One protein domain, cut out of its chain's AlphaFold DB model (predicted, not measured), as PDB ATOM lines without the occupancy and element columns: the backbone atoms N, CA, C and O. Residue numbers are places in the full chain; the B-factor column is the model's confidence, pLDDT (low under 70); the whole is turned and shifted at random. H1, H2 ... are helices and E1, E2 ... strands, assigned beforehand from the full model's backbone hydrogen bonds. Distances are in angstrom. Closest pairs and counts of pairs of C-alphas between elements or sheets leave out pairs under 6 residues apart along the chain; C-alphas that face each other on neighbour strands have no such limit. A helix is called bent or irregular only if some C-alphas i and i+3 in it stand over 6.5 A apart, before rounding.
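AT A GLANCE: This is residues 34 to 199 of the 201 residues of an uncharacterized protein of Planoprotostelium fungivorum (UniProt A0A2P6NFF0). A twisted five-stranded sheet is covered on both faces: two long helices, H1 and H5, pack side by side over one face, and one long helix, H2, crosses the other. From this compact body a thin arm, residues 128 to 149 with the small helix H3 in it, sticks out and makes the length of the whole, while the short helix H4 sits by the sheet's rim at the opposite end. The printed part has 166 residues with five named helices and five named strands, in the order H1 E1 E2 H2 E3 E4 H3 E5 H4 H5; the sheet runs E2 E1 E5 E4 E3, with neighbours antiparallel throughout. The class is mixed, helices and strands, and the whole is compact, with a radius of gyration of the C-alphas of 17.8 A and an elongated outline of 58 by 38 by 28 A.

IN THESE COORDINATES: The sheet holds E2, residues 65 to 67; E1, residues 54 to 59, 15.9 A from first to last C-alpha; E5, residues 156 to 164, 25.5 A; E4, residues 114 to 123, 27.7 A; and E3, residues 106 to 110, 13.0 A. H1, residues 34 to 50, is 25.0 A long and begins at C-alpha 34 at (-40.859, -41.384, -10.303). H5, residues 175 to 197, is the longest helix at 32.7 A and ends at C-alpha 197 at (-34.900, -36.439, 1.584). H2, residues 79 to 98, is 29.1 A long. H3 is residues 142 to 147, with C-alpha 142 at (-3.775, -35.497, 18.739), and H4 is residues 167 to 172. H3 is neither bent nor irregular, but only just: C-alphas 142 and 145 are 6.2 A apart.

HOW THE PARTS SIT: The sheet is twisted, its C-alphas lying up to 4.5 A off the best plane; E2 and E3 are its edge strands. E5 and E4 are antiparallel at 164 degrees, with N 117 and O 161 at 2.9 A. E1 and E5 are antiparallel at 162 degrees, with N 57 and O 160 at 2.9 A. The hairpin of E1 and E2 has N 66 and O 58 at 2.8 A, and the hairpin of E3 and E4 has N 107 and O 118 at 2.8 A; these pairs are within hydrogen-bond range. The sheet and helices form three layers, with H1 and H5 on one face of the sheet and H2 on the opposite face. H5 has a height over the sheet of 8.5 A and runs slantwise to the strands, at 34 degrees to E4 on the local plane; the closest C-alphas of H5 and E4 are those of Cys 186 and Val 121, 4.6 A. H1 has a height of 8.9 A and is at 35 degrees to E1 on the local plane, also slantwise; its closest C-alphas with E1 are those of Asp 47 and Phe 54, 6.4 A. H1 and H5 touch at a shallow tilt of 4 degrees, opposite ways, the C-alphas of Ile 49 and Ala 178 being closest at 6.2 A. H2, at a height of 9.2 A, runs across the strands, at 68 degrees to E4 on the local plane; its closest C-alphas with E3 are those of Lys 89 and Ile 107, 7.5 A. H4 only grazes the sheet with residues 167 to 170, and H3 is not on it. Every O i to N i+4 pair is within hydrogen-bond range in H2; the counts are 12 of 13 in H1, 17 of 19 in H5, 1 of 2 in H4 and 0 of 2 in H3, which has 1 of 3 O i to N i+3 pairs within range.

THE WHOLE: The C-alphas farthest apart are those of His 139 and Gln 168, 59.7 A. Without residues 128 to 149, which stand free, the body spans 42 by 39 by 30 A. The printed part has no cut; the links E2 to H2 and E4 to H3 are long. Mean pLDDT of the printed part is 71.5, and 53 residues are under 70, among them residues 69 to 76 and 123 to 156.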
ATOM      1  N   ARG A  34     -40.239 -42.697 -10.071       82.25
ATOM      2  CA  ARG A  34     -40.859 -41.384 -10.303       82.25
ATOM      3  C   ARG A  34     -39.831 -40.248 -10.293       82.25
ATOM      4  O   ARG A  34     -39.925 -39.354 -11.128       82.25
ATOM      5  N   LEU A  35     -38.870 -40.302  -9.376       78.75
ATOM      6  CA  LEU A  35     -37.807 -39.313  -9.221       78.75
ATOM      7  C   LEU A  35     -36.801 -39.401 -10.370       78.75
ATOM      8  O   LEU A  35     -36.466 -38.386 -10.970       78.75
ATOM      9  N   VAL A  36     -36.408 -40.620 -10.752       80.00
ATOM     10  CA  VAL A  36     -35.568 -40.858 -11.939       80.00
ATOM     11  C   VAL A  36     -36.218 -40.253 -13.182       80.00
ATOM     12  O   VAL A  36     -35.563 -39.532 -13.927       80.00
ATOM     13  N   LYS A  37     -37.529 -40.450 -13.366       84.50
ATOM     14  CA  LYS A  37     -38.271 -39.861 -14.488       84.50
ATOM     15  C   LYS A  37     -38.301 -38.327 -14.446       84.50
ATOM     16  O   LYS A  37     -38.237 -37.694 -15.496       84.50
ATOM     17  N   GLN A  38     -38.403 -37.717 -13.263       85.44
ATOM     18  CA  GLN A  38     -38.330 -36.257 -13.113       85.44
ATOM     19  C   GLN A  38     -36.943 -35.718 -13.478       85.44
ATOM     20  O   GLN A  38     -36.857 -34.745 -14.223       85.44
ATOM     21  N   ILE A  39     -35.881 -36.386 -13.020       84.62
ATOM     22  CA  ILE A  39     -34.494 -36.053 -13.364       84.62
ATOM     23  C   ILE A  39     -34.286 -36.169 -14.877       84.62
ATOM     24  O   ILE A  39     -33.852 -35.211 -15.505       84.62
ATOM     25  N   GLN A  40     -34.687 -37.285 -15.487       84.75
ATOM     26  CA  GLN A  40     -34.584 -37.490 -16.936       84.75
ATOM     27  C   GLN A  40     -35.352 -36.435 -17.736       84.75
ATOM     28  O   GLN A  40     -34.854 -35.931 -18.737       84.75
ATOM     29  N   ASN A  41     -36.551 -36.045 -17.292       87.94
ATOM     30  CA  ASN A  41     -37.298 -34.969 -17.943       87.94
ATOM     31  C   ASN A  41     -36.543 -33.634 -17.896       87.94
ATOM     32  O   ASN A  41     -36.537 -32.923 -18.895       87.94
ATOM     33  N   LYS A  42     -35.878 -33.321 -16.780       87.56
ATOM     34  CA  LYS A  42     -35.046 -32.117 -16.658       87.56
ATOM     35  C   LYS A  42     -33.786 -32.191 -17.515       87.56
ATOM     36  O   LYS A  42     -33.398 -31.207 -18.129       87.56
ATOM     37  N   MET A  43     -33.176 -33.364 -17.631       84.19
ATOM     38  CA  MET A  43     -32.008 -33.556 -18.492       84.19
ATOM     39  C   MET A  43     -32.351 -33.448 -19.988       84.19
ATOM     40  O   MET A  43     -31.546 -32.935 -20.758       84.19
ATOM     41  N   LYS A  44     -33.582 -33.774 -20.403       85.19
ATOM     42  CA  LYS A  44     -34.055 -33.468 -21.767       85.19
ATOM     43  C   LYS A  44     -34.078 -31.974 -22.073       85.19
ATOM     44  O   LYS A  44     -33.869 -31.587 -23.220       85.19
ATOM     45  N   GLU A  45     -34.317 -31.122 -21.077       88.19
ATOM     46  CA  GLU A  45     -34.241 -29.667 -21.258       88.19
ATOM     47  C   GLU A  45     -32.792 -29.225 -21.529       88.19
ATOM     48  O   GLU A  45     -32.564 -28.345 -22.359       88.19
ATOM     49  N   VAL A  46     -31.803 -29.898 -20.925       84.88
ATOM     50  CA  VAL A  46     -30.371 -29.697 -21.222       84.88
ATOM     51  C   VAL A  46     -30.066 -30.056 -22.677       84.88
ATOM     52  O   VAL A  46     -29.414 -29.281 -23.378       84.88
ATOM     53  N   ASP A  47     -30.604 -31.175 -23.167       81.38
ATOM     54  CA  ASP A  47     -30.447 -31.579 -24.569       81.38
ATOM     55  C   ASP A  47     -31.091 -30.573 -25.537       81.38
ATOM     56  O   ASP A  47     -30.576 -30.343 -26.629       81.38
ATOM     57  N   MET A  48     -32.191 -29.920 -25.149       84.88
ATOM     58  CA  MET A  48     -32.807 -28.857 -25.956       84.88
ATOM     59  C   MET A  48     -31.968 -27.574 -25.997       84.88
ATOM     60  O   MET A  48     -31.971 -26.881 -27.013       84.88
ATOM     61  N   ILE A  49     -31.260 -27.245 -24.912       84.88
ATOM     62  CA  ILE A  49     -30.382 -26.065 -24.843       84.88
ATOM     63  C   ILE A  49     -29.146 -26.259 -25.718       84.88
ATOM     64  O   ILE A  49     -28.715 -25.332 -26.404       84.88
ATOM     65  N   LEU A  50     -28.569 -27.457 -25.675       77.38
ATOM     66  CA  LEU A  50     -27.300 -27.752 -26.325       77.38
ATOM     67  C   LEU A  50     -27.475 -28.291 -27.754       77.38
ATOM     68  O   LEU A  50     -26.635 -28.049 -28.616       77.38
ATOM     69  N   GLY A  51     -28.593 -28.959 -28.035       72.44
ATOM     70  CA  GLY A  51     -28.888 -29.625 -29.301       72.44
ATOM     71  C   GLY A  51     -28.662 -31.141 -29.242       72.44
ATOM     72  O   GLY A  51     -28.075 -31.681 -28.310       72.44
ATOM     73  N   GLN A  52     -29.107 -31.860 -30.280       63.97
ATOM     74  CA  GLN A  52     -29.134 -33.337 -30.315       63.97
ATOM     75  C   GLN A  52     -27.749 -34.021 -30.336       63.97
ATOM     76  O   GLN A  52     -27.669 -35.243 -30.244       63.97
ATOM     77  N   SER A  53     -26.657 -33.264 -30.463       61.34
ATOM     78  CA  SER A  53     -25.277 -33.780 -30.536       61.34
ATOM     79  C   SER A  53     -24.579 -33.881 -29.172       61.34
ATOM     80  O   SER A  53     -23.356 -34.024 -29.109       61.34
ATOM     81  N   PHE A  54     -25.329 -33.751 -28.080       69.38
ATOM     82  CA  PHE A  54     -24.800 -33.729 -26.722       69.38
ATOM     83  C   PHE A  54     -25.287 -34.960 -25.961       69.38
ATOM     84  O   PHE A  54     -26.445 -35.358 -26.051       69.38
ATOM     85  N   ALA A  55     -24.369 -35.582 -25.235       76.94
ATOM     86  CA  ALA A  55     -24.659 -36.632 -24.279       76.94
ATOM     87  C   ALA A  55     -24.589 -36.026 -22.884       76.94
ATOM     88  O   ALA A  55     -23.610 -35.353 -22.559       76.94
ATOM     89  N   CYS A  56     -25.591 -36.273 -22.046       81.69
ATOM     90  CA  CYS A  56     -25.543 -35.834 -20.663       81.69
ATOM     91  C   CYS A  56     -25.947 -36.936 -19.677       81.69
ATOM     92  O   CYS A  56     -26.820 -37.769 -19.940       81.69
ATOM     93  N   CYS A  57     -25.264 -36.948 -18.535       85.62
ATOM     94  CA  CYS A  57     -25.478 -37.875 -17.432       85.62
ATOM     95  C   CYS A  57     -25.350 -37.134 -16.100       85.62
ATOM     96  O   CYS A  57     -24.490 -36.267 -15.943       85.62
ATOM     97  N   LEU A  58     -26.171 -37.496 -15.121       85.38
ATOM     98  CA  LEU A  58     -25.942 -37.105 -13.740       85.38
ATOM     99  C   LEU A  58     -25.054 -38.168 -13.096       85.38
ATOM    100  O   LEU A  58     -25.389 -39.350 -13.127       85.38
ATOM    101  N   ILE A  59     -23.941 -37.748 -12.512       85.19
ATOM    102  CA  ILE A  59     -23.061 -38.610 -11.730       85.19
ATOM    103  C   ILE A  59     -23.329 -38.325 -10.258       85.19
ATOM    104  O   ILE A  59     -23.103 -37.215  -9.764       85.19
ATOM    105  N   LYS A  60     -23.819 -39.338  -9.549       80.88
ATOM    106  CA  LYS A  60     -23.979 -39.281  -8.098       80.88
ATOM    107  C   LYS A  60     -22.619 -39.373  -7.401       80.88
ATOM    108  O   LYS A  60     -21.640 -39.871  -7.953       80.88
ATOM    109  N   ARG A  61     -22.579 -38.988  -6.123       73.75
ATOM    110  CA  ARG A  61     -21.383 -39.081  -5.265       73.75
ATOM    111  C   ARG A  61     -20.763 -40.483  -5.206       73.75
ATOM    112  O   ARG A  61     -19.551 -40.606  -5.080       73.75
ATOM    113  N   ASN A  62     -21.584 -41.529  -5.265       73.75
ATOM    114  CA  ASN A  62     -21.141 -42.928  -5.245       73.75
ATOM    115  C   ASN A  62     -20.630 -43.429  -6.612       73.75
ATOM    116  O   ASN A  62     -20.290 -44.603  -6.726       73.75
ATOM    117  N   GLY A  63     -20.602 -42.573  -7.641       75.19
ATOM    118  CA  GLY A  63     -20.242 -42.938  -9.010       75.19
ATOM    119  C   GLY A  63     -21.381 -43.566  -9.818       75.19
ATOM    120  O   GLY A  63     -21.168 -43.941 -10.966       75.19
ATOM    121  N   GLU A  64     -22.590 -43.680  -9.260       80.75
ATOM    122  CA  GLU A  64     -23.762 -44.142 -10.007       80.75
ATOM    123  C   GLU A  64     -24.175 -43.100 -11.052       80.75
ATOM    124  O   GLU A  64     -24.256 -41.901 -10.766       80.75
ATOM    125  N   LEU A  65     -24.467 -43.577 -12.260       82.06
ATOM    126  CA  LEU A  65     -24.873 -42.752 -13.389       82.06
ATOM    127  C   LEU A  65     -26.392 -42.763 -13.553       82.06
ATOM    128  O   LEU A  65     -27.026 -43.816 -13.519       82.06
ATOM    129  N   ILE A  66     -26.966 -41.588 -13.799       81.69
ATOM    130  CA  ILE A  66     -28.335 -41.435 -14.292       81.69
ATOM    131  C   ILE A  66     -28.258 -40.813 -15.690       81.69
ATOM    132  O   ILE A  66     -27.933 -39.628 -15.813       81.69
ATOM    133  N   PRO A  67     -28.518 -41.579 -16.758       76.25
ATOM    134  CA  PRO A  67     -28.474 -41.054 -18.117       76.25
ATOM    135  C   PRO A  67     -29.702 -40.178 -18.414       76.25
ATOM    136  O   PRO A  67     -30.806 -40.469 -17.944       76.25
ATOM    137  N   SER A  68     -29.515 -39.130 -19.228       70.62
ATOM    138  CA  SER A  68     -30.599 -38.244 -19.696       70.62
ATOM    139  C   SER A  68     -31.637 -38.982 -20.541       70.62
ATOM    140  O   SER A  68     -32.842 -38.869 -20.314       70.62
ATOM    141  N   ASN A  69     -31.154 -39.795 -21.486       64.94
ATOM    142  CA  ASN A  69     -31.941 -40.479 -22.508       64.94
ATOM    143  C   ASN A  69     -31.372 -41.881 -22.765       64.94
ATOM    144  O   ASN A  69     -30.228 -42.155 -22.420       64.94
ATOM    145  N   ASN A  70     -32.103 -42.712 -23.516       56.28
ATOM    146  CA  ASN A  70     -31.609 -43.988 -24.067       56.28
ATOM    147  C   ASN A  70     -30.473 -43.817 -25.109       56.28
ATOM    148  O   ASN A  70     -30.128 -44.773 -25.802       56.28
ATOM    149  N   ASN A  71     -29.943 -42.600 -25.292       51.81
ATOM    150  CA  ASN A  71     -28.790 -42.362 -26.150       51.81
ATOM    151  C   ASN A  71     -27.520 -42.735 -25.380       51.81
ATOM    152  O   ASN A  71     -27.112 -42.076 -24.424       51.81
ATOM    153  N   SER A  72     -26.887 -43.790 -25.872       53.69
ATOM    154  CA  SER A  72     -25.860 -44.622 -25.248       53.69
ATOM    155  C   SER A  72     -24.503 -43.953 -24.999       53.69
ATOM    156  O   SER A  72     -23.576 -44.596 -24.525       53.69
ATOM    157  N   ALA A  73     -24.342 -42.660 -25.280       53.97
ATOM    158  CA  ALA A  73     -23.081 -41.967 -25.025       53.97
ATOM    159  C   ALA A  73     -22.828 -41.723 -23.523       53.97
ATOM    160  O   ALA A  73     -21.677 -41.749 -23.098       53.97
ATOM    161  N   ALA A  74     -23.885 -41.560 -22.717       55.03
ATOM    162  CA  ALA A  74     -23.790 -41.580 -21.255       55.03
ATOM    163  C   ALA A  74     -23.505 -42.994 -20.711       55.03
ATOM    164  O   ALA A  74     -22.762 -43.134 -19.742       55.03
ATOM    165  N   ASP A  75     -24.038 -44.028 -21.372       58.09
ATOM    166  CA  ASP A  75     -23.811 -45.442 -21.026       58.09
ATOM    167  C   ASP A  75     -22.384 -45.916 -21.350       58.09
ATOM    168  O   ASP A  75     -21.951 -46.963 -20.872       58.09
ATOM    169  N   ASN A  76     -21.635 -45.149 -22.147       65.00
ATOM    170  CA  ASN A  76     -20.263 -45.479 -22.531       65.00
ATOM    171  C   ASN A  76     -19.208 -45.025 -21.516       65.00
ATOM    172  O   ASN A  76     -18.050 -45.420 -21.668       65.00
ATOM    173  N   LEU A  77     -19.581 -44.219 -20.509       76.69
ATOM    174  CA  LEU A  77     -18.636 -43.776 -19.486       76.69
ATOM    175  C   LEU A  77     -18.136 -44.972 -18.684       76.69
ATOM    176  O   LEU A  77     -18.879 -45.614 -17.939       76.69
ATOM    177  N   GLN A  78     -16.848 -45.254 -18.818       81.94
ATOM    178  CA  GLN A  78     -16.207 -46.318 -18.069       81.94
ATOM    179  C   GLN A  78     -16.072 -45.908 -16.594       81.94
ATOM    180  O   GLN A  78     -15.869 -44.727 -16.295       81.94
ATOM    181  N   PRO A  79     -16.088 -46.858 -15.641       76.56
ATOM    182  CA  PRO A  79     -15.922 -46.547 -14.218       76.56
ATOM    183  C   PRO A  79     -14.678 -45.695 -13.900       76.56
ATOM    184  O   PRO A  79     -14.717 -44.829 -13.026       76.56
ATOM    185  N   GLY A  80     -13.580 -45.890 -14.643       79.50
ATOM    186  CA  GLY A  80     -12.365 -45.076 -14.515       79.50
ATOM    187  C   GLY A  80     -12.550 -43.616 -14.949       79.50
ATOM    188  O   GLY A  80     -11.992 -42.710 -14.328       79.50
ATOM    189  N   GLU A  81     -13.379 -43.360 -15.961       83.56
ATOM    190  CA  GLU A  81     -13.707 -42.003 -16.411       83.56
ATOM    191  C   GLU A  81     -14.581 -41.295 -15.375       83.56
ATOM    192  O   GLU A  81     -14.303 -40.153 -15.017       83.56
ATOM    193  N   VAL A  82     -15.565 -41.998 -14.804       83.38
ATOM    194  CA  VAL A  82     -16.394 -41.491 -13.698       83.38
ATOM    195  C   VAL A  82     -15.531 -41.058 -12.512       83.38
ATOM    196  O   VAL A  82     -15.663 -39.935 -12.020       83.38
ATOM    197  N   SER A  83     -14.595 -41.912 -12.091       81.19
ATOM    198  CA  SER A  83     -13.644 -41.593 -11.019       81.19
ATOM    199  C   SER A  83     -12.773 -40.375 -11.357       81.19
ATOM    200  O   SER A  83     -12.565 -39.498 -10.512       81.19
ATOM    201  N   THR A  84     -12.324 -40.270 -12.611       86.81
ATOM    202  CA  THR A  84     -11.516 -39.141 -13.093       86.81
ATOM    203  C   THR A  84     -12.299 -37.828 -13.045       86.81
ATOM    204  O   THR A  84     -11.772 -36.821 -12.577       86.81
ATOM    205  N   ILE A  85     -13.568 -37.826 -13.460       86.50
ATOM    206  CA  ILE A  85     -14.429 -36.634 -13.435       86.50
ATOM    207  C   ILE A  85     -14.663 -36.154 -12.002       86.50
ATOM    208  O   ILE A  85     -14.541 -34.961 -11.720       86.50
ATOM    209  N   LEU A  86     -14.974 -37.074 -11.084       83.75
ATOM    210  CA  LEU A  86     -15.182 -36.737  -9.674       83.75
ATOM    211  C   LEU A  86     -13.896 -36.181  -9.042       83.75
ATOM    212  O   LEU A  86     -13.945 -35.184  -8.318       83.75
ATOM    213  N   SER A  87     -12.743 -36.767  -9.375       84.31
ATOM    214  CA  SER A  87     -11.429 -36.283  -8.931       84.31
ATOM    215  C   SER A  87     -11.123 -34.889  -9.480       84.31
ATOM    216  O   SER A  87     -10.705 -34.008  -8.728       84.31
ATOM    217  N   LEU A  88     -11.404 -34.651 -10.765       88.25
ATOM    218  CA  LEU A  88     -11.266 -33.343 -11.405       88.25
ATOM    219  C   LEU A  88     -12.140 -32.286 -10.719       88.25
ATOM    220  O   LEU A  88     -11.653 -31.196 -10.422       88.25
ATOM    221  N   LYS A  89     -13.409 -32.600 -10.422       86.19
ATOM    222  CA  LYS A  89     -14.305 -31.684  -9.700       86.19
ATOM    223  C   LYS A  89     -13.781 -31.365  -8.306       86.19
ATOM    224  O   LYS A  89     -13.805 -30.202  -7.907       86.19
ATOM    225  N   SER A  90     -13.296 -32.371  -7.581       83.50
ATOM    226  CA  SER A  90     -12.720 -32.181  -6.249       83.50
ATOM    227  C   SER A  90     -11.485 -31.275  -6.293       83.50
ATOM    228  O   SER A  90     -11.403 -30.315  -5.530       83.50
ATOM    229  N   ALA A  91     -10.574 -31.513  -7.239       86.56
ATOM    230  CA  ALA A  91      -9.382 -30.690  -7.425       86.56
ATOM    231  C   ALA A  91      -9.730 -29.241  -7.806       86.56
ATOM    232  O   ALA A  91      -9.183 -28.300  -7.233       86.56
ATOM    233  N   ALA A  92     -10.680 -29.043  -8.724       87.81
ATOM    234  CA  ALA A  92     -11.139 -27.711  -9.114       87.81
ATOM    235  C   ALA A  92     -11.800 -26.958  -7.949       87.81
ATOM    236  O   ALA A  92     -11.601 -25.756  -7.794       87.81
ATOM    237  N   PHE A  93     -12.546 -27.664  -7.097       84.31
ATOM    238  CA  PHE A  93     -13.123 -27.085  -5.889       84.31
ATOM    239  C   PHE A  93     -12.047 -26.657  -4.878       84.31
ATOM    240  O   PHE A  93     -12.109 -25.540  -4.370       84.31
ATOM    241  N   GLN A  94     -11.029 -27.490  -4.632       83.69
ATOM    242  CA  GLN A  94      -9.893 -27.135  -3.769       83.69
ATOM    243  C   GLN A  94      -9.122 -25.923  -4.307       83.69
ATOM    244  O   GLN A  94      -8.766 -25.020  -3.548       83.69
ATOM    245  N   LEU A  95      -8.915 -25.865  -5.626       87.00
ATOM    246  CA  LEU A  95      -8.327 -24.700  -6.275       87.00
ATOM    247  C   LEU A  95      -9.195 -23.453  -6.051       87.00
ATOM    248  O   LEU A  95      -8.670 -22.423  -5.638       87.00
ATOM    249  N   GLY A  96     -10.512 -23.559  -6.237       85.00
ATOM    250  CA  GLY A  96     -11.465 -22.487  -5.936       85.00
ATOM    251  C   GLY A  96     -11.323 -21.959  -4.507       85.00
ATOM    252  O   GLY A  96     -11.151 -20.757  -4.311       85.00
ATOM    253  N   GLN A  97     -11.266 -22.850  -3.514       84.44
ATOM    254  CA  GLN A  97     -11.069 -22.452  -2.116       84.44
ATOM    255  C   GLN A  97      -9.764 -21.686  -1.892       84.44
ATOM    256  O   GLN A  97      -9.752 -20.700  -1.155       84.44
ATOM    257  N   SER A  98      -8.671 -22.094  -2.546       87.81
ATOM    258  CA  SER A  98      -7.394 -21.371  -2.452       87.81
ATOM    259  C   SER A  98      -7.487 -19.933  -2.989       87.81
ATOM    260  O   SER A  98      -6.762 -19.050  -2.532       87.81
ATOM    261  N   MET A  99      -8.436 -19.680  -3.895       89.75
ATOM    262  CA  MET A  99      -8.767 -18.357  -4.428       89.75
ATOM    263  C   MET A  99      -9.857 -17.631  -3.623       89.75
ATOM    264  O   MET A  99     -10.269 -16.544  -4.015       89.75
ATOM    265  N   LYS A 100     -10.297 -18.191  -2.486       88.69
ATOM    266  CA  LYS A 100     -11.425 -17.712  -1.664       88.69
ATOM    267  C   LYS A 100     -12.787 -17.786  -2.361       88.69
ATOM    268  O   LYS A 100     -13.723 -17.104  -1.950       88.69
ATOM    269  N   GLU A 101     -12.912 -18.648  -3.364       85.88
ATOM    270  CA  GLU A 101     -14.196 -18.973  -3.971       85.88
ATOM    271  C   GLU A 101     -14.901 -20.058  -3.156       85.88
ATOM    272  O   GLU A 101     -14.305 -21.063  -2.757       85.88
ATOM    273  N   SER A 102     -16.195 -19.863  -2.908       79.12
ATOM    274  CA  SER A 102     -17.018 -20.801  -2.137       79.12
ATOM    275  C   SER A 102     -17.565 -21.951  -2.981       79.12
ATOM    276  O   SER A 102     -18.005 -22.960  -2.431       79.12
ATOM    277  N   THR A 103     -17.555 -21.808  -4.310       77.31
ATOM    278  CA  THR A 103     -18.131 -22.777  -5.247       77.31
ATOM    279  C   THR A 103     -17.307 -22.866  -6.529       77.31
ATOM    280  O   THR A 103     -16.573 -21.952  -6.890       77.31
ATOM    281  N   CYS A 104     -17.443 -23.986  -7.237       82.62
ATOM    282  CA  CYS A 104     -16.912 -24.155  -8.587       82.62
ATOM    283  C   CYS A 104     -18.060 -24.671  -9.458       82.62
ATOM    284  O   CYS A 104     -18.207 -25.879  -9.652       82.62
ATOM    285  N   SER A 105     -18.923 -23.753  -9.895       83.75
ATOM    286  CA  SER A 105     -20.221 -24.075 -10.500       83.75
ATOM    287  C   SER A 105     -20.108 -24.830 -11.822       83.75
ATOM    288  O   SER A 105     -20.927 -25.709 -12.093       83.75
ATOM    289  N   VAL A 106     -19.088 -24.527 -12.630       88.56
ATOM    290  CA  VAL A 106     -18.844 -25.183 -13.916       88.56
ATOM    291  C   VAL A 106     -17.351 -25.389 -14.173       88.56
ATOM    292  O   VAL A 106     -16.531 -24.501 -13.947       88.56
ATOM    293  N   ILE A 107     -17.003 -26.565 -14.691       90.19
ATOM    294  CA  ILE A 107     -15.690 -26.879 -15.260       90.19
ATOM    295  C   ILE A 107     -15.893 -27.149 -16.740       90.19
ATOM    296  O   ILE A 107     -16.745 -27.956 -17.109       90.19
ATOM    297  N   ARG A 108     -15.087 -26.515 -17.591       88.00
ATOM    298  CA  ARG A 108     -15.140 -26.704 -19.039       88.00
ATOM    299  C   ARG A 108     -13.778 -27.086 -19.583       88.00
ATOM    300  O   ARG A 108     -12.796 -26.393 -19.344       88.00
ATOM    301  N   ILE A 109     -13.742 -28.161 -20.365       87.94
ATOM    302  CA  ILE A 109     -12.547 -28.604 -21.082       87.94
ATOM    303  C   ILE A 109     -12.866 -28.606 -22.571       87.94
ATOM    304  O   ILE A 109     -13.806 -29.264 -23.020       87.94
ATOM    305  N   ARG A 110     -12.073 -27.861 -23.342       84.69
ATOM    306  CA  ARG A 110     -12.186 -27.781 -24.799       84.69
ATOM    307  C   ARG A 110     -11.032 -28.543 -25.441       84.69
ATOM    308  O   ARG A 110      -9.888 -28.104 -25.378       84.69
ATOM    309  N   GLY A 111     -11.348 -29.680 -26.048       83.25
ATOM    310  CA  GLY A 111     -10.442 -30.432 -26.907       83.25
ATOM    311  C   GLY A 111     -10.465 -29.926 -28.352       83.25
ATOM    312  O   GLY A 111     -11.154 -28.965 -28.694       83.25
ATOM    313  N   ALA A 112      -9.718 -30.602 -29.229       79.69
ATOM    314  CA  ALA A 112      -9.684 -30.274 -30.657       79.69
ATOM    315  C   ALA A 112     -11.029 -30.541 -31.362       79.69
ATOM    316  O   ALA A 112     -11.413 -29.810 -32.276       79.69
ATOM    317  N   THR A 113     -11.736 -31.586 -30.928       78.12
ATOM    318  CA  THR A 113     -12.995 -32.069 -31.522       78.12
ATOM    319  C   THR A 113     -14.107 -32.264 -30.496       78.12
ATOM    320  O   THR A 113     -15.248 -32.547 -30.859       78.12
ATOM    321  N   THR A 114     -13.782 -32.132 -29.213       79.25
ATOM    322  CA  THR A 114     -14.687 -32.423 -28.106       79.25
ATOM    323  C   THR A 114     -14.802 -31.233 -27.179       79.25
ATOM    324  O   THR A 114     -13.862 -30.457 -26.989       79.25
ATOM    325  N   LEU A 115     -15.973 -31.103 -26.574       83.12
ATOM    326  CA  LEU A 115     -16.195 -30.207 -25.462       83.12
ATOM    327  C   LEU A 115     -16.799 -31.011 -24.318       83.12
ATOM    328  O   LEU A 115     -17.786 -31.726 -24.483       83.12
ATOM    329  N   PHE A 116     -16.192 -30.852 -23.157       86.31
ATOM    330  CA  PHE A 116     -16.661 -31.394 -21.899       86.31
ATOM    331  C   PHE A 116     -17.079 -30.241 -20.998       86.31
ATOM    332  O   PHE A 116     -16.380 -29.228 -20.903       86.31
ATOM    333  N   SER A 117     -18.226 -30.379 -20.350       88.38
ATOM    334  CA  SER A 117     -18.669 -29.471 -19.301       88.38
ATOM    335  C   SER A 117     -19.208 -30.272 -18.121       88.38
ATOM    336  O   SER A 117     -19.958 -31.229 -18.295       88.38
ATOM    337  N   CYS A 118     -18.813 -29.882 -16.917       89.62
ATOM    338  CA  CYS A 118     -19.227 -30.494 -15.664       89.62
ATOM    339  C   CYS A 118     -19.815 -29.406 -14.772       89.62
ATOM    340  O   CYS A 118     -19.111 -28.461 -14.419       89.62
ATOM    341  N   TYR A 119     -21.087 -29.548 -14.415       89.62
ATOM    342  CA  TYR A 119     -21.853 -28.597 -13.620       89.62
ATOM    343  C   TYR A 119     -22.126 -29.164 -12.232       89.62
ATOM    344  O   TYR A 119     -22.387 -30.357 -12.063       89.62
ATOM    345  N   GLU A 120     -22.074 -28.302 -11.227       87.50
ATOM    346  CA  GLU A 120     -22.461 -28.654  -9.868       87.50
ATOM    347  C   GLU A 120     -23.988 -28.648  -9.731       87.50
ATOM    348  O   GLU A 120     -24.628 -27.622  -9.939       87.50
ATOM    349  N   VAL A 121     -24.574 -29.791  -9.365       82.75
ATOM    350  CA  VAL A 121     -26.020 -29.900  -9.085       82.75
ATOM    351  C   VAL A 121     -26.299 -29.711  -7.597       82.75
ATOM    352  O   VAL A 121     -27.364 -29.254  -7.205       82.75
ATOM    353  N   GLY A 122     -25.320 -29.983  -6.742       72.81
ATOM    354  CA  GLY A 122     -25.383 -29.653  -5.328       72.81
ATOM    355  C   GLY A 122     -24.748 -30.715  -4.453       72.81
ATOM    356  O   GLY A 122     -24.291 -31.764  -4.913       72.81
ATOM    357  N   ASN A 123     -24.733 -30.422  -3.159       63.25
ATOM    358  CA  ASN A 123     -24.214 -31.321  -2.143       63.25
ATOM    359  C   ASN A 123     -25.361 -32.146  -1.577       63.25
ATOM    360  O   ASN A 123     -26.376 -31.579  -1.166       63.25
ATOM    361  N   ASP A 124     -25.166 -33.459  -1.482       54.41
ATOM    362  CA  ASP A 124     -25.927 -34.257  -0.528       54.41
ATOM    363  C   ASP A 124     -25.564 -33.729   0.862       54.41
ATOM    364  O   ASP A 124     -24.505 -34.034   1.412       54.41
ATOM    365  N   ALA A 125     -26.413 -32.859   1.408       39.41
ATOM    366  CA  ALA A 125     -26.243 -32.311   2.749       39.41
ATOM    367  C   ALA A 125     -26.391 -33.392   3.839       39.41
ATOM    368  O   ALA A 125     -26.053 -33.147   4.992       39.41
ATOM    369  N   ASP A 126     -26.807 -34.608   3.478       39.62
ATOM    370  CA  ASP A 126     -26.805 -35.775   4.355       39.62
ATOM    371  C   ASP A 126     -25.458 -36.520   4.280       39.62
ATOM    372  O   ASP A 126     -25.387 -37.723   4.014       39.62
ATOM    373  N   VAL A 127     -24.346 -35.828   4.561       40.91
ATOM    374  CA  VAL A 127     -23.159 -36.548   5.036       40.91
ATOM    375  C   VAL A 127     -23.531 -37.093   6.406       40.91
ATOM    376  O   VAL A 127     -23.570 -36.362   7.395       40.91
ATOM    377  N   CYS A 128     -23.830 -38.387   6.476       38.44
ATOM    378  CA  CYS A 128     -23.958 -39.068   7.751       38.44
ATOM    379  C   CYS A 128     -22.609 -38.959   8.479       38.44
ATOM    380  O   CYS A 128     -21.686 -39.727   8.215       38.44
ATOM    381  N   LEU A 129     -22.485 -37.992   9.396       42.22
ATOM    382  CA  LEU A 129     -21.287 -37.763  10.217       42.22
ATOM    383  C   LEU A 129     -20.855 -39.032  10.973       42.22
ATOM    384  O   LEU A 129     -19.683 -39.193  11.295       42.22
ATOM    385  N   GLN A 130     -21.776 -39.978  11.205       41.16
ATOM    386  CA  GLN A 130     -21.458 -41.278  11.803       41.16
ATOM    387  C   GLN A 130     -20.590 -42.168  10.900       41.16
ATOM    388  O   GLN A 130     -19.855 -43.004  11.416       41.16
ATOM    389  N   CYS A 131     -20.633 -41.976   9.579       40.62
ATOM    390  CA  CYS A 131     -19.834 -42.721   8.596       40.62
ATOM    391  C   CYS A 131     -18.454 -42.101   8.381       40.62
ATOM    392  O   CYS A 131     -17.542 -42.774   7.919       40.62
ATOM    393  N   TYR A 132     -18.307 -40.828   8.754       41.31
ATOM    394  CA  TYR A 132     -17.033 -40.116   8.820       41.31
ATOM    395  C   TYR A 132     -16.319 -40.314  10.165       41.31
ATOM    396  O   TYR A 132     -15.327 -39.641  10.447       41.31
ATOM    397  N   LYS A 133     -16.785 -41.250  11.008       39.78
ATOM    398  CA  LYS A 133     -15.978 -41.748  12.123       39.78
ATOM    399  C   LYS A 133     -14.775 -42.483  11.543       39.78
ATOM    400  O   LYS A 133     -14.864 -43.670  11.253       39.78
ATOM    401  N   ILE A 134     -13.662 -41.768  11.397       44.59
ATOM    402  CA  ILE A 134     -12.327 -42.335  11.198       44.59
ATOM    403  C   ILE A 134     -12.115 -43.358  12.323       44.59
ATOM    404  O   ILE A 134     -11.989 -42.953  13.485       44.59
ATOM    405  N   PRO A 135     -12.101 -44.675  12.052       37.56
ATOM    406  CA  PRO A 135     -11.775 -45.633  13.087       37.56
ATOM    407  C   PRO A 135     -10.281 -45.469  13.399       37.56
ATOM    408  O   PRO A 135      -9.435 -45.660  12.533       37.56
ATOM    409  N   ASN A 136      -9.959 -45.116  14.644       38.91
ATOM    410  CA  ASN A 136      -8.649 -45.335  15.275       38.91
ATOM    411  C   ASN A 136      -7.398 -44.575  14.780       38.91
ATOM    412  O   ASN A 136      -6.294 -45.076  14.961       38.91
ATOM    413  N   ILE A 137      -7.498 -43.329  14.301       42.47
ATOM    414  CA  ILE A 137      -6.304 -42.437  14.222       42.47
ATOM    415  C   ILE A 137      -6.220 -41.475  15.428       42.47
ATOM    416  O   ILE A 137      -5.190 -40.858  15.694       42.47
ATOM    417  N   ILE A 138      -7.280 -41.404  16.242       40.62
ATOM    418  CA  ILE A 138      -7.412 -40.438  17.347       40.62
ATOM    419  C   ILE A 138      -6.379 -40.672  18.464       40.62
ATOM    420  O   ILE A 138      -5.980 -39.728  19.138       40.62
ATOM    421  N   HIS A 139      -5.880 -41.899  18.635       43.25
ATOM    422  CA  HIS A 139      -4.891 -42.189  19.678       43.25
ATOM    423  C   HIS A 139      -3.439 -41.929  19.279       43.25
ATOM    424  O   HIS A 139      -2.586 -41.888  20.160       43.25
ATOM    425  N   GLN A 140      -3.144 -41.747  17.989       40.00
ATOM    426  CA  GLN A 140      -1.758 -41.684  17.521       40.00
ATOM    427  C   GLN A 140      -1.298 -40.263  17.166       40.00
ATOM    428  O   GLN A 140      -0.108 -39.984  17.269       40.00
ATOM    429  N   TYR A 141      -2.217 -39.342  16.835       39.44
ATOM    430  CA  TYR A 141      -1.865 -37.970  16.433       39.44
ATOM    431  C   TYR A 141      -2.895 -36.924  16.913       39.44
ATOM    432  O   TYR A 141      -3.746 -36.485  16.136       39.44
ATOM    433  N   PRO A 142      -2.831 -36.476  18.183       38.34
ATOM    434  CA  PRO A 142      -3.775 -35.497  18.739       38.34
ATOM    435  C   PRO A 142      -3.704 -34.100  18.087       38.34
ATOM    436  O   PRO A 142      -4.630 -33.308  18.230       38.34
ATOM    437  N   THR A 143      -2.654 -33.788  17.323       41.16
ATOM    438  CA  THR A 143      -2.498 -32.510  16.603       41.16
ATOM    439  C   THR A 143      -3.301 -32.404  15.302       41.16
ATOM    440  O   THR A 143      -3.480 -31.296  14.803       41.16
ATOM    441  N   LEU A 144      -3.851 -33.502  14.766       35.53
ATOM    442  CA  LEU A 144      -4.691 -33.462  13.556       35.53
ATOM    443  C   LEU A 144      -6.103 -32.898  13.802       35.53
ATOM    444  O   LEU A 144      -6.805 -32.579  12.845       35.53
ATOM    445  N   PHE A 145      -6.509 -32.704  15.062       35.28
ATOM    446  CA  PHE A 145      -7.802 -32.091  15.392       35.28
ATOM    447  C   PHE A 145      -7.882 -30.603  15.017       35.28
ATOM    448  O   PHE A 145      -8.967 -30.112  14.742       35.28
ATOM    449  N   TYR A 146      -6.751 -29.894  14.922       34.25
ATOM    450  CA  TYR A 146      -6.742 -28.493  14.477       34.25
ATOM    451  C   TYR A 146      -6.744 -28.323  12.949       34.25
ATOM    452  O   TYR A 146      -6.893 -27.206  12.461       34.25
ATOM    453  N   LEU A 147      -6.627 -29.414  12.183       34.91
ATOM    454  CA  LEU A 147      -6.783 -29.417  10.722       34.91
ATOM    455  C   LEU A 147      -8.138 -30.003  10.281       34.91
ATOM    456  O   LEU A 147      -8.408 -30.108   9.084       34.91
ATOM    457  N   SER A 148      -9.019 -30.363  11.226       38.50
ATOM    458  CA  SER A 148     -10.321 -30.970  10.913       38.50
ATOM    459  C   SER A 148     -11.318 -30.005  10.265       38.50
ATOM    460  O   SER A 148     -12.370 -30.446   9.812       38.50
ATOM    461  N   GLU A 149     -11.014 -28.707  10.201       35.12
ATOM    462  CA  GLU A 149     -11.838 -27.721   9.492       35.12
ATOM    463  C   GLU A 149     -11.496 -27.612   7.993       35.12
ATOM    464  O   GLU A 149     -12.288 -27.069   7.229       35.12
ATOM    465  N   THR A 150     -10.356 -28.147   7.530       36.34
ATOM    466  CA  THR A 150      -9.819 -27.816   6.192       36.34
ATOM    467  C   THR A 150      -9.999 -28.883   5.112       36.34
ATOM    468  O   THR A 150      -9.766 -28.594   3.943       36.34
ATOM    469  N   PHE A 151     -10.468 -30.089   5.440       36.28
ATOM    470  CA  PHE A 151     -10.747 -31.123   4.434       36.28
ATOM    471  C   PHE A 151     -12.161 -31.677   4.569       36.28
ATOM    472  O   PHE A 151     -12.386 -32.868   4.781       36.28
ATOM    473  N   THR A 152     -13.151 -30.803   4.383       36.53
ATOM    474  CA  THR A 152     -14.476 -31.294   4.002       36.53
ATOM    475  C   THR A 152     -14.377 -31.731   2.547       36.53
ATOM    476  O   THR A 152     -14.370 -30.903   1.637       36.53
ATOM    477  N   LEU A 153     -14.268 -33.041   2.315       37.97
ATOM    478  CA  LEU A 153     -14.401 -33.609   0.980       37.97
ATOM    479  C   LEU A 153     -15.876 -33.469   0.565       37.97
ATOM    480  O   LEU A 153     -16.705 -34.368   0.759       37.97
ATOM    481  N   ILE A 154     -16.216 -32.280   0.068       42.59
ATOM    482  CA  ILE A 154     -17.509 -31.978  -0.526       42.59
ATOM    483  C   ILE A 154     -17.550 -32.725  -1.857       42.59
ATOM    484  O   ILE A 154     -17.088 -32.233  -2.882       42.59
ATOM    485  N   ILE A 155     -18.039 -33.965  -1.825       49.94
ATOM    486  CA  ILE A 155     -18.377 -34.674  -3.055       49.94
ATOM    487  C   ILE A 155     -19.814 -34.290  -3.389       49.94
ATOM    488  O   ILE A 155     -20.763 -34.803  -2.788       49.94
ATOM    489  N   SER A 156     -19.938 -33.339  -4.306       58.06
ATOM    490  CA  SER A 156     -21.196 -32.910  -4.909       58.06
ATOM    491  C   SER A 156     -21.648 -33.918  -5.964       58.06
ATOM    492  O   SER A 156     -20.823 -34.583  -6.594       58.06
ATOM    493  N   GLN A 157     -22.955 -33.993  -6.203       70.06
ATOM    494  CA  GLN A 157     -23.467 -34.591  -7.431       70.06
ATOM    495  C   GLN A 157     -23.137 -33.659  -8.600       70.06
ATOM    496  O   GLN A 157     -23.249 -32.430  -8.477       70.06
ATOM    497  N   VAL A 158     -22.721 -34.233  -9.727       76.31
ATOM    498  CA  VAL A 158     -22.317 -33.460 -10.905       76.31
ATOM    499  C   VAL A 158     -23.141 -33.838 -12.120       76.31
ATOM    500  O   VAL A 158     -23.286 -35.013 -12.451       76.31
ATOM    501  N   LEU A 159     -23.677 -32.830 -12.801       77.50
ATOM    502  CA  LEU A 159     -24.248 -33.000 -14.128       77.50
ATOM    503  C   LEU A 159     -23.113 -32.875 -15.128       77.50
ATOM    504  O   LEU A 159     -22.448 -31.844 -15.218       77.50
ATOM    505  N   VAL A 160     -22.907 -33.928 -15.896       76.38
ATOM    506  CA  VAL A 160     -21.852 -33.978 -16.888       76.38
ATOM    507  C   VAL A 160     -22.461 -33.960 -18.271       76.38
ATOM    508  O   VAL A 160     -23.425 -34.664 -18.565       76.38
ATOM    509  N   VAL A 161     -21.866 -33.135 -19.117       74.38
ATOM    510  CA  VAL A 161     -22.261 -32.910 -20.494       74.38
ATOM    511  C   VAL A 161     -21.035 -33.112 -21.375       74.38
ATOM    512  O   VAL A 161     -20.018 -32.429 -21.228       74.38
ATOM    513  N   TYR A 162     -21.155 -34.024 -22.330       73.25
ATOM    514  CA  TYR A 162     -20.169 -34.290 -23.364       73.25
ATOM    515  C   TYR A 162     -20.739 -33.958 -24.730       73.25
ATOM    516  O   TYR A 162     -21.872 -34.311 -25.051       73.25
ATOM    517  N   THR A 163     -19.925 -33.353 -25.584       69.56
ATOM    518  CA  THR A 163     -20.250 -33.248 -27.001       69.56
ATOM    519  C   THR A 163     -19.030 -33.401 -27.875       69.56
ATOM    520  O   THR A 163     -17.910 -33.035 -27.507       69.56
ATOM    521  N   GLN A 164     -19.278 -33.914 -29.071       62.19
ATOM    522  CA  GLN A 164     -18.378 -33.743 -30.192       62.19
ATOM    523  C   GLN A 164     -18.854 -32.521 -30.963       62.19
ATOM    524  O   GLN A 164     -19.898 -32.544 -31.611       62.19
ATOM    525  N   MET A 165     -18.089 -31.439 -30.875       69.19
ATOM    526  CA  MET A 165     -18.401 -30.204 -31.572       69.19
ATOM    527  C   MET A 165     -17.179 -29.758 -32.359       69.19
ATOM    528  O   MET A 165     -16.068 -29.675 -31.830       69.19
ATOM    529  N   THR A 166     -17.379 -29.452 -33.642       73.81
ATOM    530  CA  THR A 166     -16.306 -28.897 -34.465       73.81
ATOM    531  C   THR A 166     -15.868 -27.550 -33.896       73.81
ATOM    532  O   THR A 166     -16.673 -26.803 -33.335       73.81
ATOM    533  N   LYS A 167     -14.590 -27.195 -34.072       73.31
ATOM    534  CA  LYS A 167     -14.059 -25.904 -33.615       73.31
ATOM    535  C   LYS A 167     -14.935 -24.726 -34.071       73.31
ATOM    536  O   LYS A 167     -15.282 -23.881 -33.253       73.31
ATOM    537  N   GLN A 168     -15.354 -24.739 -35.338       76.81
ATOM    538  CA  GLN A 168     -16.183 -23.695 -35.943       76.81
ATOM    539  C   GLN A 168     -17.591 -23.608 -35.338       76.81
ATOM    540  O   GLN A 168     -18.114 -22.506 -35.187       76.81
ATOM    541  N   ALA A 169     -18.212 -24.744 -35.007       77.25
ATOM    542  CA  ALA A 169     -19.502 -24.755 -34.326       77.25
ATOM    543  C   ALA A 169     -19.366 -24.220 -32.893       77.25
ATOM    544  O   ALA A 169     -20.173 -23.397 -32.472       77.25
ATOM    545  N   GLY A 170     -18.291 -24.594 -32.192       76.44
ATOM    546  CA  GLY A 170     -18.022 -24.101 -30.844       76.44
ATOM    547  C   GLY A 170     -17.760 -22.607 -30.769       76.44
ATOM    548  O   GLY A 170     -18.257 -21.961 -29.859       76.44
ATOM    549  N   ASP A 171     -17.060 -22.032 -31.747       80.00
ATOM    550  CA  ASP A 171     -16.800 -20.586 -31.768       80.00
ATOM    551  C   ASP A 171     -18.073 -19.750 -32.003       80.00
ATOM    552  O   ASP A 171     -18.110 -18.572 -31.663       80.00
ATOM    553  N   LYS A 172     -19.126 -20.350 -32.572       84.62
ATOM    554  CA  LYS A 172     -20.429 -19.700 -32.793       84.62
ATOM    555  C   LYS A 172     -21.444 -19.996 -31.688       84.62
ATOM    556  O   LYS A 172     -22.515 -19.390 -31.676       84.62
ATOM    557  N   PHE A 173     -21.149 -20.943 -30.802       82.56
ATOM    558  CA  PHE A 173     -22.068 -21.365 -29.759       82.56
ATOM    559  C   PHE A 173     -22.029 -20.380 -28.584       82.56
ATOM    560  O   PHE A 173     -20.966 -20.071 -28.048       82.56
ATOM    561  N   ASN A 174     -23.197 -19.889 -28.165       87.75
ATOM    562  CA  ASN A 174     -23.298 -18.975 -27.029       87.75
ATOM    563  C   ASN A 174     -23.261 -19.764 -25.710       87.75
ATOM    564  O   ASN A 174     -24.303 -20.107 -25.147       87.75
ATOM    565  N   PHE A 175     -22.046 -20.058 -25.241       84.25
ATOM    566  CA  PHE A 175     -21.827 -20.794 -23.995       84.25
ATOM    567  C   PHE A 175     -22.371 -20.075 -22.773       84.25
ATOM    568  O   PHE A 175     -22.927 -20.726 -21.907       84.25
ATOM    569  N   GLU A 176     -22.265 -18.752 -22.712       87.12
ATOM    570  CA  GLU A 176     -22.720 -17.990 -21.549       87.12
ATOM    571  C   GLU A 176     -24.230 -18.155 -21.324       87.12
ATOM    572  O   GLU A 176     -24.673 -18.498 -20.231       87.12
ATOM    573  N   ASN A 177     -25.025 -18.010 -22.387       89.25
ATOM    574  CA  ASN A 177     -26.470 -18.219 -22.324       89.25
ATOM    575  C   ASN A 177     -26.836 -19.688 -22.051       89.25
ATOM    576  O   ASN A 177     -27.806 -19.966 -21.348       89.25
ATOM    577  N   ALA A 178     -26.085 -20.640 -22.614       88.00
ATOM    578  CA  ALA A 178     -26.308 -22.057 -22.340       88.00
ATOM    579  C   ALA A 178     -26.017 -22.394 -20.871       88.00
ATOM    580  O   ALA A 178     -26.817 -23.075 -20.234       88.00
ATOM    581  N   ASP A 179     -24.928 -21.859 -20.322       88.06
ATOM    582  CA  ASP A 179     -24.492 -22.088 -18.947       88.06
ATOM    583  C   ASP A 179     -25.497 -21.557 -17.946       88.06
ATOM    584  O   ASP A 179     -25.856 -22.279 -17.022       88.06
ATOM    585  N   GLN A 180     -26.002 -20.342 -18.156       89.75
ATOM    586  CA  GLN A 180     -27.033 -19.759 -17.298       89.75
ATOM    587  C   GLN A 180     -28.275 -20.656 -17.241       89.75
ATOM    588  O   GLN A 180     -28.770 -20.968 -16.161       89.75
ATOM    589  N   LYS A 181     -28.741 -21.148 -18.394       91.88
ATOM    590  CA  LYS A 181     -29.907 -22.040 -18.452       91.88
ATOM    591  C   LYS A 181     -29.637 -23.401 -17.811       91.88
ATOM    592  O   LYS A 181     -30.494 -23.924 -17.104       91.88
ATOM    593  N   ILE A 182     -28.457 -23.977 -18.041       89.88
ATOM    594  CA  ILE A 182     -28.077 -25.263 -17.441       89.88
ATOM    595  C   ILE A 182     -27.918 -25.124 -15.926       89.88
ATOM    596  O   ILE A 182     -28.322 -26.025 -15.198       89.88
ATOM    597  N   GLN A 183     -27.395 -24.002 -15.434       89.00
ATOM    598  CA  GLN A 183     -27.318 -23.714 -14.002       89.00
ATOM    599  C   GLN A 183     -28.710 -23.637 -13.369       89.00
ATOM    600  O   GLN A 183     -28.922 -24.269 -12.338       89.00
ATOM    601  N   THR A 184     -29.684 -22.986 -14.016       89.88
ATOM    602  CA  THR A 184     -31.086 -23.018 -13.556       89.88
ATOM    603  C   THR A 184     -31.616 -24.452 -13.470       89.88
ATOM    604  O   THR A 184     -32.207 -24.837 -12.463       89.88
ATOM    605  N   ILE A 185     -31.338 -25.294 -14.473       90.25
ATOM    606  CA  ILE A 185     -31.718 -26.716 -14.426       90.25
ATOM    607  C   ILE A 185     -31.003 -27.445 -13.279       90.25
ATOM    608  O   ILE A 185     -31.612 -28.281 -12.616       90.25
ATOM    609  N   CYS A 186     -29.733 -27.137 -13.009       88.69
ATOM    610  CA  CYS A 186     -28.987 -27.717 -11.891       88.69
ATOM    611  C   CYS A 186     -29.617 -27.355 -10.538       88.69
ATOM    612  O   CYS A 186     -29.730 -28.222  -9.675       88.69
ATOM    613  N   GLU A 187     -30.092 -26.122 -10.358       86.81
ATOM    614  CA  GLU A 187     -30.814 -25.700  -9.150       86.81
ATOM    615  C   GLU A 187     -32.162 -26.417  -8.993       86.81
ATOM    616  O   GLU A 187     -32.527 -26.851  -7.897       86.81
ATOM    617  N   GLU A 188     -32.895 -26.615 -10.087       88.62
ATOM    618  CA  GLU A 188     -34.140 -27.384 -10.071       88.62
ATOM    619  C   GLU A 188     -33.894 -28.867  -9.773       88.62
ATOM    620  O   GLU A 188     -34.602 -29.463  -8.959       88.62
ATOM    621  N   LEU A 189     -32.857 -29.459 -10.374       85.44
ATOM    622  CA  LEU A 189     -32.409 -30.817 -10.073       85.44
ATOM    623  C   LEU A 189     -32.020 -30.944  -8.598       85.44
ATOM    624  O   LEU A 189     -32.428 -31.904  -7.945       85.44
ATOM    625  N   ARG A 190     -31.316 -29.953  -8.040       84.81
ATOM    626  CA  ARG A 190     -31.016 -29.882  -6.605       84.81
ATOM    627  C   ARG A 190     -32.283 -29.921  -5.766       84.81
ATOM    628  O   ARG A 190     -32.349 -30.670  -4.793       84.81
ATOM    629  N   SER A 191     -33.283 -29.122  -6.123       82.50
ATOM    630  CA  SER A 191     -34.570 -29.078  -5.425       82.50
ATOM    631  C   SER A 191     -35.289 -30.431  -5.484       82.50
ATOM    632  O   SER A 191     -35.740 -30.943  -4.462       82.50
ATOM    633  N   ILE A 192     -35.305 -31.071  -6.655       81.69
ATOM    634  CA  ILE A 192     -35.879 -32.407  -6.864       81.69
ATOM    635  C   ILE A 192     -35.183 -33.459  -5.987       81.69
ATOM    636  O   ILE A 192     -35.850 -34.278  -5.353       81.69
ATOM    637  N   LEU A 193     -33.851 -33.424  -5.931       76.50
ATOM    638  CA  LEU A 193     -33.047 -34.360  -5.149       76.50
ATOM    639  C   LEU A 193     -33.246 -34.136  -3.646       76.50
ATOM    640  O   LEU A 193     -33.612 -35.061  -2.932       76.50
ATOM    641  N   THR A 194     -33.096 -32.902  -3.167       73.38
ATOM    642  CA  THR A 194     -33.206 -32.551  -1.739       73.38
ATOM    643  C   THR A 194     -34.632 -32.629  -1.186       73.38
ATOM    644  O   THR A 194     -34.825 -33.064  -0.050       73.38
ATOM    645  N   GLY A 195     -35.651 -32.282  -1.977       63.75
ATOM    646  CA  GLY A 195     -37.059 -32.342  -1.570       63.75
ATOM    647  C   GLY A 195     -37.545 -33.759  -1.251       63.75
ATOM    648  O   GLY A 195     -38.484 -33.933  -0.478       63.75
ATOM    649  N   HIS A 196     -36.876 -34.785  -1.784       52.66
ATOM    650  CA  HIS A 196     -37.207 -36.182  -1.512       52.66
ATOM    651  C   HIS A 196     -36.599 -36.710  -0.198       52.66
ATOM    652  O   HIS A 196     -37.153 -37.637   0.396       52.66
ATOM    653  N   HIS A 197     -35.510 -36.100   0.290       48.75
ATOM    654  CA  HIS A 197     -34.900 -36.439   1.584       48.75
ATOM    655  C   HIS A 197     -35.762 -35.980   2.773       48.75
ATOM    656  O   HIS A 197     -35.745 -36.608   3.828       48.75
ATOM    657  N   ALA A 198     -36.577 -34.932   2.598       41.16
ATOM    658  CA  ALA A 198     -37.463 -34.422   3.648       41.16
ATOM    659  C   ALA A 198     -38.669 -35.336   3.946       41.16
ATOM    660  O   ALA A 198     -39.247 -35.245   5.024       41.16
ATOM    661  N   VAL A 199     -39.050 -36.215   3.012       41.56
ATOM    662  CA  VAL A 199     -40.266 -37.050   3.113       41.56
ATOM    663  C   VAL A 199     -39.972 -38.457   3.662       41.56
ATOM    664  O   VAL A 199     -40.894 -39.198   3.981       41.56
TER     665      VAL A 199